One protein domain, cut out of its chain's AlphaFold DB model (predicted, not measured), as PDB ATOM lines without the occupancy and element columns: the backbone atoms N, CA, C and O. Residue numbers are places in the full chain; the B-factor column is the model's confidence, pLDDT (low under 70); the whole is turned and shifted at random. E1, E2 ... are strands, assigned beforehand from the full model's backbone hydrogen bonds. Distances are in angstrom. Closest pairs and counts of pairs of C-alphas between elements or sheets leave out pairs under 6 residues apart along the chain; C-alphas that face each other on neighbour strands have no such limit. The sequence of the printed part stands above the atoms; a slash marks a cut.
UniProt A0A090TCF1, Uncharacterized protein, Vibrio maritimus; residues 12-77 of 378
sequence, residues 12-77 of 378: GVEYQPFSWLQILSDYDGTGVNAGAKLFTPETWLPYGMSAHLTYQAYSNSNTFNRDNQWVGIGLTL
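What this domain is: This is residues 12 to 77 of the 378 residues of an uncharacterized protein of Vibrio maritimus (UniProt A0A090TCF1). A single twisted and curled sheet of five strands makes this domain, an elongated slab built as one up-and-back ribbon in which each strand folds back beside the one before. Two longer loops, residues 40 to 49 and residues 60 to 70, extend beyond opposite ends of the strands, and the domain has no named helix. The printed part has 66 residues with five named strands, E1 to E5 along the chain, and the sheet has the order E1 - E2 - E3 - E4 - E5, all antiparallel. The class is all strand, and the whole is loose, with a radius of gyration of the C-alphas of 13.7 A and spans of 41 by 24 by 16 A.

Where its parts are: Start at the longest strand, E4, residues 50 to 59: find C-alpha 50 at (101.351, 280.302, 249.164) and go 26.5 A to C-alpha 59 at (109.161, 276.388, 224.119). E3 is residues 32 to 39, 23.2 A long, and E2 is residues 21 to 27, 20.5 A long. The printed part begins with E1, residues 12 to 18, 18.8 A from C-alpha 12 at (105.618, 266.056, 231.472). E5, residues 71 to 76, is 16.8 A long and ends at C-alpha 76, at (96.958, 279.018, 246.766).

How they stand to each other: The five strands form a meander, each strand the antiparallel neighbour of the one before. Begin at the inner strands E3 and E4, a hairpin at 157 degrees between directions, where C-alphas 35 and 56 face each other at 4.1 A; look for N 38 and O 53 within hydrogen-bond range at 2.8 A. On the other side of E3, E2 forms a hairpin with it at 161 degrees; C-alphas 25 and 34 face each other at 4.2 A, and N 33 and O 26 are 2.8 A apart. Next comes the edge strand E1, a hairpin with E2 at 170 degrees; C-alphas 12 and 26 face each other at 3.8 A, and N 15 and O 23 are 2.8 A apart. At the other edge, E5 forms a hairpin with E4 at 152 degrees; C-alphas 51 and 75 face each other at 4.5 A, and N 54 and O 72 are 2.8 A apart. E1 is apart from E4 and E5, and E2 is apart from E5. From edge to edge the strands' lines turn by 67 degrees and the way across the sheet turns by 66 degrees; its C-alphas lie up to 7.3 A off their best plane.

The domain as a whole: The two C-alphas farthest apart, those of Thr 43 and Phe 64, are 41.3 A from each other. The printed part has no cut. The links E1 to E2 and E2 to E3 are tight, E3 to E4 is short, and E4 to E5, with 11 residues, is long. Look at the B-factor column: the mean pLDDT of the printed part is 87.4, and residues 64 to 66 are under 70 in this predicted model.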
ATOM      1  N   GLY A  12     104.715 265.113 230.829       88.19
ATOM      2  CA  GLY A  12     105.618 266.056 231.472       88.19
ATOM      3  C   GLY A  12     106.254 265.500 232.731       88.19
ATOM      4  O   GLY A  12     105.820 264.494 233.289       88.19
ATOM      5  N   VAL A  13     107.314 266.170 233.155       87.56
ATOM      6  CA  VAL A  13     108.057 265.903 234.376       87.56
ATOM      7  C   VAL A  13     108.126 267.201 235.158       87.56
ATOM      8  O   VAL A  13     108.605 268.219 234.659       87.56
ATOM      9  N   GLU A  14     107.688 267.144 236.408       91.06
ATOM     10  CA  GLU A  14     107.922 268.198 237.383       91.06
ATOM     11  C   GLU A  14     108.886 267.681 238.453       91.06
ATOM     12  O   GLU A  14     108.748 266.567 238.958       91.06
ATOM     13  N   TYR A  15     109.873 268.495 238.813       89.75
ATOM     14  CA  TYR A  15     110.842 268.183 239.853       89.75
ATOM     15  C   TYR A  15     111.017 269.378 240.783       89.75
ATOM     16  O   TYR A  15     111.397 270.465 240.352       89.75
ATOM     17  N   GLN A  16     110.756 269.171 242.072       92.69
ATOM     18  CA  GLN A  16     110.855 270.202 243.098       92.69
ATOM     19  C   GLN A  16     111.996 269.877 244.074       92.69
ATOM     20  O   GLN A  16     111.766 269.230 245.096       92.69
ATOM     21  N   PRO A  17     113.244 270.282 243.769       87.62
ATOM     22  CA  PRO A  17     114.385 270.027 244.651       87.62
ATOM     23  C   PRO A  17     114.333 270.836 245.953       87.62
ATOM     24  O   PRO A  17     114.894 270.406 246.959       87.62
ATOM     25  N   PHE A  18     113.673 271.999 245.941       90.94
ATOM     26  CA  PHE A  18     113.570 272.903 247.087       90.94
ATOM     27  C   PHE A  18     112.127 273.369 247.280       90.94
ATOM     28  O   PHE A  18     111.372 273.483 246.317       90.94
ATOM     29  N   SER A  19     111.745 273.723 248.510       85.88
ATOM     30  CA  SER A  19     110.403 274.258 248.796       85.88
ATOM     31  C   SER A  19     110.071 275.515 247.983       85.88
ATOM     32  O   SER A  19     108.915 275.735 247.647       85.88
ATOM     33  N   TRP A  20     111.085 276.299 247.608       90.56
ATOM     34  CA  TRP A  20     110.945 277.541 246.848       90.56
ATOM     35  C   TRP A  20     111.152 277.389 245.332       90.56
ATOM     36  O   TRP A  20     110.925 278.361 244.620       90.56
ATOM     37  N   LEU A  21     111.573 276.224 244.817       93.88
ATOM     38  CA  LEU A  21     111.892 276.034 243.392       93.88
ATOM     39  C   LEU A  21     111.365 274.705 242.861       93.88
ATOM     40  O   LEU A  21     111.807 273.642 243.297       93.88
ATOM     41  N   GLN A  22     110.532 274.781 241.828       95.38
ATOM     42  CA  GLN A  22     110.139 273.647 240.998       95.38
ATOM     43  C   GLN A  22     110.577 273.888 239.554       95.38
ATOM     44  O   GLN A  22     110.426 274.984 239.024       95.38
ATOM     45  N   ILE A  23     111.109 272.854 238.917       96.00
ATOM     46  CA  ILE A  23     111.440 272.825 237.495       96.00
ATOM     47  C   ILE A  23     110.401 271.941 236.813       96.00
ATOM     48  O   ILE A  23     110.058 270.880 237.333       96.00
ATOM     49  N   LEU A  24     109.906 272.374 235.660       92.75
ATOM     50  CA  LEU A  24     108.931 271.630 234.871       92.75
ATOM     51  C   LEU A  24     109.372 271.550 233.415       92.75
ATOM     52  O   LEU A  24     109.966 272.488 232.883       92.75
ATOM     53  N   SER A  25     109.091 270.414 232.794       93.12
ATOM     54  CA  SER A  25     109.292 270.183 231.370       93.12
ATOM     55  C   SER A  25     108.162 269.308 230.852       93.12
ATOM     56  O   SER A  25     107.896 268.258 231.431       93.12
ATOM     57  N   ASP A  26     107.500 269.717 229.780       90.94
ATOM     58  CA  ASP A  26     106.403 268.974 229.170       90.94
ATOM     59  C   ASP A  26     106.550 268.897 227.651       90.94
ATOM     60  O   ASP A  26     107.102 269.782 227.009       90.94
ATOM     61  N   TYR A  27     106.084 267.795 227.079       89.38
ATOM     62  CA  TYR A  27     105.933 267.587 225.652       89.38
ATOM     63  C   TYR A  27     104.440 267.529 225.337       89.38
ATOM     64  O   TYR A  27     103.735 266.637 225.813       89.38
ATOM     65  N   ASP A  28     103.960 268.479 224.537       83.44
ATOM     66  CA  ASP A  28     102.530 268.702 224.282       83.44
ATOM     67  C   ASP A  28     102.005 268.043 222.993       83.44
ATOM     68  O   ASP A  28     100.902 268.349 222.535       83.44
ATOM     69  N   GLY A  29     102.806 267.157 222.392       82.94
ATOM     70  CA  GLY A  29     102.549 266.527 221.093       82.94
ATOM     71  C   GLY A  29     103.093 267.326 219.901       82.94
ATOM     72  O   GLY A  29     103.442 266.741 218.879       82.94
ATOM     73  N   THR A  30     103.263 268.645 220.039       83.56
ATOM     74  CA  THR A  30     103.793 269.522 218.975       83.56
ATOM     75  C   THR A  30     105.175 270.097 219.287       83.56
ATOM     76  O   THR A  30     105.890 270.496 218.368       83.56
ATOM     77  N   GLY A  31     105.583 270.109 220.557       87.19
ATOM     78  CA  GLY A  31     106.925 270.480 220.993       87.19
ATOM     79  C   GLY A  31     107.128 270.335 222.499       87.19
ATOM     80  O   GLY A  31     106.231 269.937 223.240       87.19
ATOM     81  N   VAL A  32     108.351 270.625 222.927       89.69
ATOM     82  CA  VAL A  32     108.817 270.632 224.311       89.69
ATOM     83  C   VAL A  32     108.731 272.044 224.879       89.69
ATOM     84  O   VAL A  32     109.200 273.012 224.274       89.69
ATOM     85  N   ASN A  33     108.198 272.133 226.087       91.38
ATOM     86  CA  ASN A  33     108.122 273.311 226.927       91.38
ATOM     87  C   ASN A  33     108.958 273.055 228.181       91.38
ATOM     88  O   ASN A  33     108.956 271.949 228.710       91.38
ATOM     89  N   ALA A  34     109.675 274.062 228.670       94.44
ATOM     90  CA  ALA A  34     110.355 273.978 229.955       94.44
ATOM     91  C   ALA A  34     110.289 275.309 230.699       94.44
ATOM     92  O   ALA A  34     110.329 276.391 230.107       94.44
ATOM     93  N   GLY A  35     110.205 275.231 232.020       94.12
ATOM     94  CA  GLY A  35     110.062 276.397 232.873       94.12
ATOM     95  C   GLY A  35     110.407 276.118 234.325       94.12
ATOM     96  O   GLY A  35     110.829 275.022 234.703       94.12
ATOM     97  N   ALA A  36     110.221 277.144 235.144       96.19
ATOM     98  CA  ALA A  36     110.404 277.057 236.581       96.19
ATOM     99  C   ALA A  36     109.272 277.775 237.318       96.19
ATOM    100  O   ALA A  36     108.765 278.796 236.848       96.19
ATOM    101  N   LYS A  37     108.905 277.253 238.490       96.06
ATOM    102  CA  LYS A  37     108.044 277.921 239.469       96.06
ATOM    103  C   LYS A  37     108.875 278.297 240.688       96.06
ATOM    104  O   LYS A  37     109.585 277.458 241.244       96.06
ATOM    105  N   LEU A  38     108.768 279.551 241.104       96.62
ATOM    106  CA  LEU A  38     109.352 280.071 242.333       96.62
ATOM    107  C   LEU A  38     108.240 280.276 243.356       96.62
ATOM    108  O   LEU A  38     107.322 281.047 243.093       96.62
ATOM    109  N   PHE A  39     108.319 279.606 244.502       94.19
ATOM    110  CA  PHE A  39     107.314 279.691 245.565       94.19
ATOM    111  C   PHE A  39     107.775 280.623 246.681       94.19
ATOM    112  O   PHE A  39     108.954 280.659 247.040       94.19
ATOM    113  N   THR A  40     106.830 281.344 247.277       93.25
ATOM    114  CA  THR A  40     107.070 282.057 248.532       93.25
ATOM    115  C   THR A  40     107.349 281.058 249.658       93.25
ATOM    116  O   THR A  40     106.624 280.066 249.757       93.25
ATOM    117  N   PRO A  41     108.326 281.316 250.545       88.44
ATOM    118  CA  PRO A  41     108.510 280.534 251.763       88.44
ATOM    119  C   PRO A  41     107.216 280.408 252.577       88.44
ATOM    120  O   PRO A  41     106.435 281.356 252.651       88.44
ATOM    121  N   GLU A  42     107.026 279.268 253.245       79.56
ATOM    122  CA  GLU A  42     105.806 278.958 254.015       79.56
ATOM    123  C   GLU A  42     105.497 279.978 255.126       79.56
ATOM    124  O   GLU A  42     104.358 280.102 255.560       79.56
ATOM    125  N   THR A  43     106.498 280.736 255.579       80.56
ATOM    126  CA  THR A  43     106.359 281.752 256.631       80.56
ATOM    127  C   THR A  43     105.964 283.137 256.121       80.56
ATOM    128  O   THR A  43     105.678 284.018 256.930       80.56
ATOM    129  N   TRP A  44     105.985 283.376 254.808       84.44
ATOM    130  CA  TRP A  44     105.766 284.715 254.248       84.44
ATOM    131  C   TRP A  44     104.298 285.111 254.164       84.44
ATOM    132  O   TRP A  44     103.990 286.300 254.218       84.44
ATOM    133  N   LEU A  45     103.397 284.140 254.020       85.25
ATOM    134  CA  LEU A  45     101.970 284.391 253.886       85.25
ATOM    135  C   LEU A  45     101.201 283.698 255.024       85.25
ATOM    136  O   LEU A  45     101.539 282.581 255.414       85.25
ATOM    137  N   PRO A  46     100.180 284.359 255.595       81.81
ATOM    138  CA  PRO A  46      99.432 283.821 256.723       81.81
ATOM    139  C   PRO A  46      98.537 282.649 256.303       81.81
ATOM    140  O   PRO A  46      98.284 282.425 255.123       81.81
ATOM    141  N   TYR A  47      98.013 281.913 257.287       76.38
ATOM    142  CA  TYR A  47      96.979 280.884 257.091       76.38
ATOM    143  C   TYR A  47      97.339 279.765 256.099       76.38
ATOM    144  O   TYR A  47      96.454 279.188 255.475       76.38
ATOM    145  N   GLY A  48      98.628 279.445 255.949       74.94
ATOM    146  CA  GLY A  48      99.081 278.414 255.008       74.94
ATOM    147  C   GLY A  48      98.899 278.801 253.537       74.94
ATOM    148  O   GLY A  48      98.907 277.931 252.669       74.94
ATOM    149  N   MET A  49      98.705 280.089 253.248       83.69
ATOM    150  CA  MET A  49      98.681 280.595 251.882       83.69
ATOM    151  C   MET A  49     100.064 280.462 251.242       83.69
ATOM    152  O   MET A  49     101.089 280.603 251.909       83.69
ATOM    153  N   SER A  50     100.105 280.251 249.931       90.00
ATOM    154  CA  SER A  50     101.351 280.302 249.164       90.00
ATOM    155  C   SER A  50     101.133 281.044 247.855       90.00
ATOM    156  O   SER A  50     100.085 280.917 247.224       90.00
ATOM    157  N   ALA A  51     102.113 281.841 247.442       93.88
ATOM    158  CA  ALA A  51     102.136 282.446 246.121       93.88
ATOM    159  C   ALA A  51     103.296 281.862 245.321       93.88
ATOM    160  O   ALA A  51     104.321 281.469 245.885       93.88
ATOM    161  N   HIS A  52     103.147 281.804 244.004       94.31
ATOM    162  CA  HIS A  52     104.231 281.389 243.132       94.31
ATOM    163  C   HIS A  52     104.283 282.205 241.847       94.31
ATOM    164  O   HIS A  52     103.263 282.653 241.326       94.31
ATOM    165  N   LEU A  53     105.498 282.372 241.337       96.12
ATOM    166  CA  LEU A  53     105.788 282.930 240.026       96.12
ATOM    167  C   LEU A  53     106.196 281.784 239.104       96.12
ATOM    168  O   LEU A  53     107.174 281.097 239.385       96.12
ATOM    169  N   THR A  54     105.476 281.591 238.006       95.25
ATOM    170  CA  THR A  54     105.837 280.640 236.952       95.25
ATOM    171  C   THR A  54     106.460 281.391 235.789       95.25
ATOM    172  O   THR A  54     105.905 282.384 235.323       95.25
ATOM    173  N   TYR A  55     107.593 280.901 235.300       94.88
ATOM    174  CA  TYR A  55     108.252 281.420 234.112       94.88
ATOM    175  C   TYR A  55     108.508 280.290 233.117       94.88
ATOM    176  O   TYR A  55     109.212 279.327 233.436       94.88
ATOM    177  N   GLN A  56     107.961 280.419 231.906       93.50
ATOM    178  CA  GLN A  56     108.299 279.530 230.801       93.50
ATOM    179  C   GLN A  56     109.600 280.002 230.142       93.50
ATOM    180  O   GLN A  56     109.626 280.990 229.411       93.50
ATOM    181  N   ALA A  57     110.682 279.275 230.408       89.31
ATOM    182  CA  ALA A  57     112.017 279.600 229.918       89.31
ATOM    183  C   ALA A  57     112.260 279.101 228.483       89.31
ATOM    184  O   ALA A  57     113.088 279.662 227.766       89.31
ATOM    185  N   TYR A  58     111.558 278.046 228.063       90.19
ATOM    186  CA  TYR A  58     111.711 277.437 226.748       90.19
ATOM    187  C   TYR A  58     110.379 276.904 226.211       90.19
ATOM    188  O   TYR A  58     109.580 276.317 226.942       90.19
ATOM    189  N   SER A  59     110.176 277.077 224.911       90.06
ATOM    190  CA  SER A  59     109.161 276.388 224.119       90.06
ATOM    191  C   SER A  59     109.671 276.266 222.695       90.06
ATOM    192  O   SER A  59     110.157 277.247 222.126       90.06
ATOM    193  N   ASN A  60     109.508 275.096 222.096       88.50
ATOM    194  CA  ASN A  60     109.554 274.928 220.643       88.50
ATOM    195  C   ASN A  60     108.239 274.351 220.098       88.50
ATOM    196  O   ASN A  60     108.220 273.750 219.026       88.50
ATOM    197  N   SER A  61     107.151 274.518 220.853       82.00
ATOM    198  CA  SER A  61     105.824 274.087 220.442       82.00
ATOM    199  C   SER A  61     105.349 274.870 219.226       82.00
ATOM    200  O   SER A  61     105.397 276.101 219.192       82.00
ATOM    201  N   ASN A  62     104.856 274.143 218.229       78.44
ATOM    202  CA  ASN A  62     104.288 274.716 217.010       78.44
ATOM    203  C   ASN A  62     102.756 274.811 217.085       78.44
ATOM    204  O   ASN A  62     102.077 274.842 216.058       78.44
ATOM    205  N   THR A  63     102.196 274.842 218.300       73.94
ATOM    206  CA  THR A  63     100.751 274.979 218.500       73.94
ATOM    207  C   THR A  63     100.254 276.299 217.899       73.94
ATOM    208  O   THR A  63     100.690 277.382 218.285       73.94
ATOM    209  N   PHE A  64      99.304 276.209 216.965       68.62
ATOM    210  CA  PHE A  64      98.737 277.367 216.269       68.62
ATOM    211  C   PHE A  64      98.160 278.414 217.243       68.62
ATOM    212  O   PHE A  64      97.384 278.065 218.137       68.62
ATOM    213  N   ASN A  65      98.507 279.693 217.034       65.38
ATOM    214  CA  ASN A  65      98.094 280.845 217.852       65.38
ATOM    215  C   ASN A  65      98.408 280.721 219.357       65.38
ATOM    216  O   ASN A  65      97.656 281.235 220.186       65.38
ATOM    217  N   ARG A  66      99.496 280.034 219.726       68.69
ATOM    218  CA  ARG A  66      99.968 279.971 221.112       68.69
ATOM    219  C   ARG A  66     101.260 280.757 221.286       68.69
ATOM    220  O   ARG A  66     102.223 280.535 220.555       68.69
ATOM    221  N   ASP A  67     101.292 281.616 222.299       72.88
ATOM    222  CA  ASP A  67     102.528 282.265 222.717       72.88
ATOM    223  C   ASP A  67     103.460 281.238 223.365       72.88
ATOM    224  O   ASP A  67     103.084 280.469 224.250       72.88
ATOM    225  N   ASN A  68     104.704 281.227 222.895       76.00
ATOM    226  CA  ASN A  68     105.730 280.271 223.303       76.00
ATOM    227  C   ASN A  68     106.524 280.722 224.540       76.00
ATOM    228  O   ASN A  68     107.474 280.056 224.950       76.00
ATOM    229  N   GLN A  69     106.137 281.851 225.133       80.69
ATOM    230  CA  GLN A  69     106.694 282.382 226.370       80.69
ATOM    231  C   GLN A  69     105.585 283.071 227.161       80.69
ATOM    232  O   GLN A  69     104.905 283.953 226.641       80.69
ATOM    233  N   TRP A  70     105.433 282.703 228.429       86.06
ATOM    234  CA  TRP A  70     104.528 283.377 229.354       86.06
ATOM    235  C   TRP A  70     105.111 283.416 230.767       86.06
ATOM    236  O   TRP A  70     105.973 282.618 231.153       86.06
ATOM    237  N   VAL A  71     104.622 284.385 231.534       92.38
ATOM    238  CA  VAL A  71     104.865 284.537 232.968       92.38
ATOM    239  C   VAL A  71     103.506 284.452 233.648       92.38
ATOM    240  O   VAL A  71     102.558 285.095 233.203       92.38
ATOM    241  N   GLY A  72     103.399 283.667 234.713       90.38
ATOM    242  CA  GLY A  72     102.169 283.548 235.489       90.38
ATOM    243  C   GLY A  72     102.417 283.773 236.967       90.38
ATOM    244  O   GLY A  72     103.487 283.465 237.483       90.38
ATOM    245  N   ILE A  73     101.406 284.291 237.650       92.94
ATOM    246  CA  ILE A  73     101.392 284.430 239.104       92.94
ATOM    247  C   ILE A  73     100.216 283.603 239.610       92.94
ATOM    248  O   ILE A  73      99.104 283.745 239.104       92.94
ATOM    249  N   GLY A  74     100.460 282.738 240.588       90.25
ATOM    250  CA  GLY A  74      99.426 281.924 241.216       90.25
ATOM    251  C   GLY A  74      99.377 282.143 242.721       90.25
ATOM    252  O   GLY A  74     100.405 282.366 243.358       90.25
ATOM    253  N   LEU A  75      98.173 282.056 243.287       90.81
ATOM    254  CA  LEU A  75      97.916 282.123 244.722       90.81
ATOM    255  C   LEU A  75      97.133 280.876 245.145       90.81
ATOM    256  O   LEU A  75      96.094 280.570 244.563       90.81
ATOM    257  N   THR A  76      97.618 280.180 246.167       85.56
ATOM    258  CA  THR A  76      96.958 279.018 246.766       85.56
ATOM    259  C   THR A  76      96.360 279.422 248.106       85.56
ATOM    260  O   THR A  76      97.066 279.917 248.987       85.56
ATOM    261  N   LEU A  77      95.053 279.202 248.253       84.00
ATOM    262  CA  LEU A  77      94.269 279.522 249.445       84.00
ATOM    263  C   LEU A  77      93.695 278.215 250.019       84.00
ATOM    264  O   LEU A  77      92.744 277.679 249.444       84.00
TER     265      LEU A  77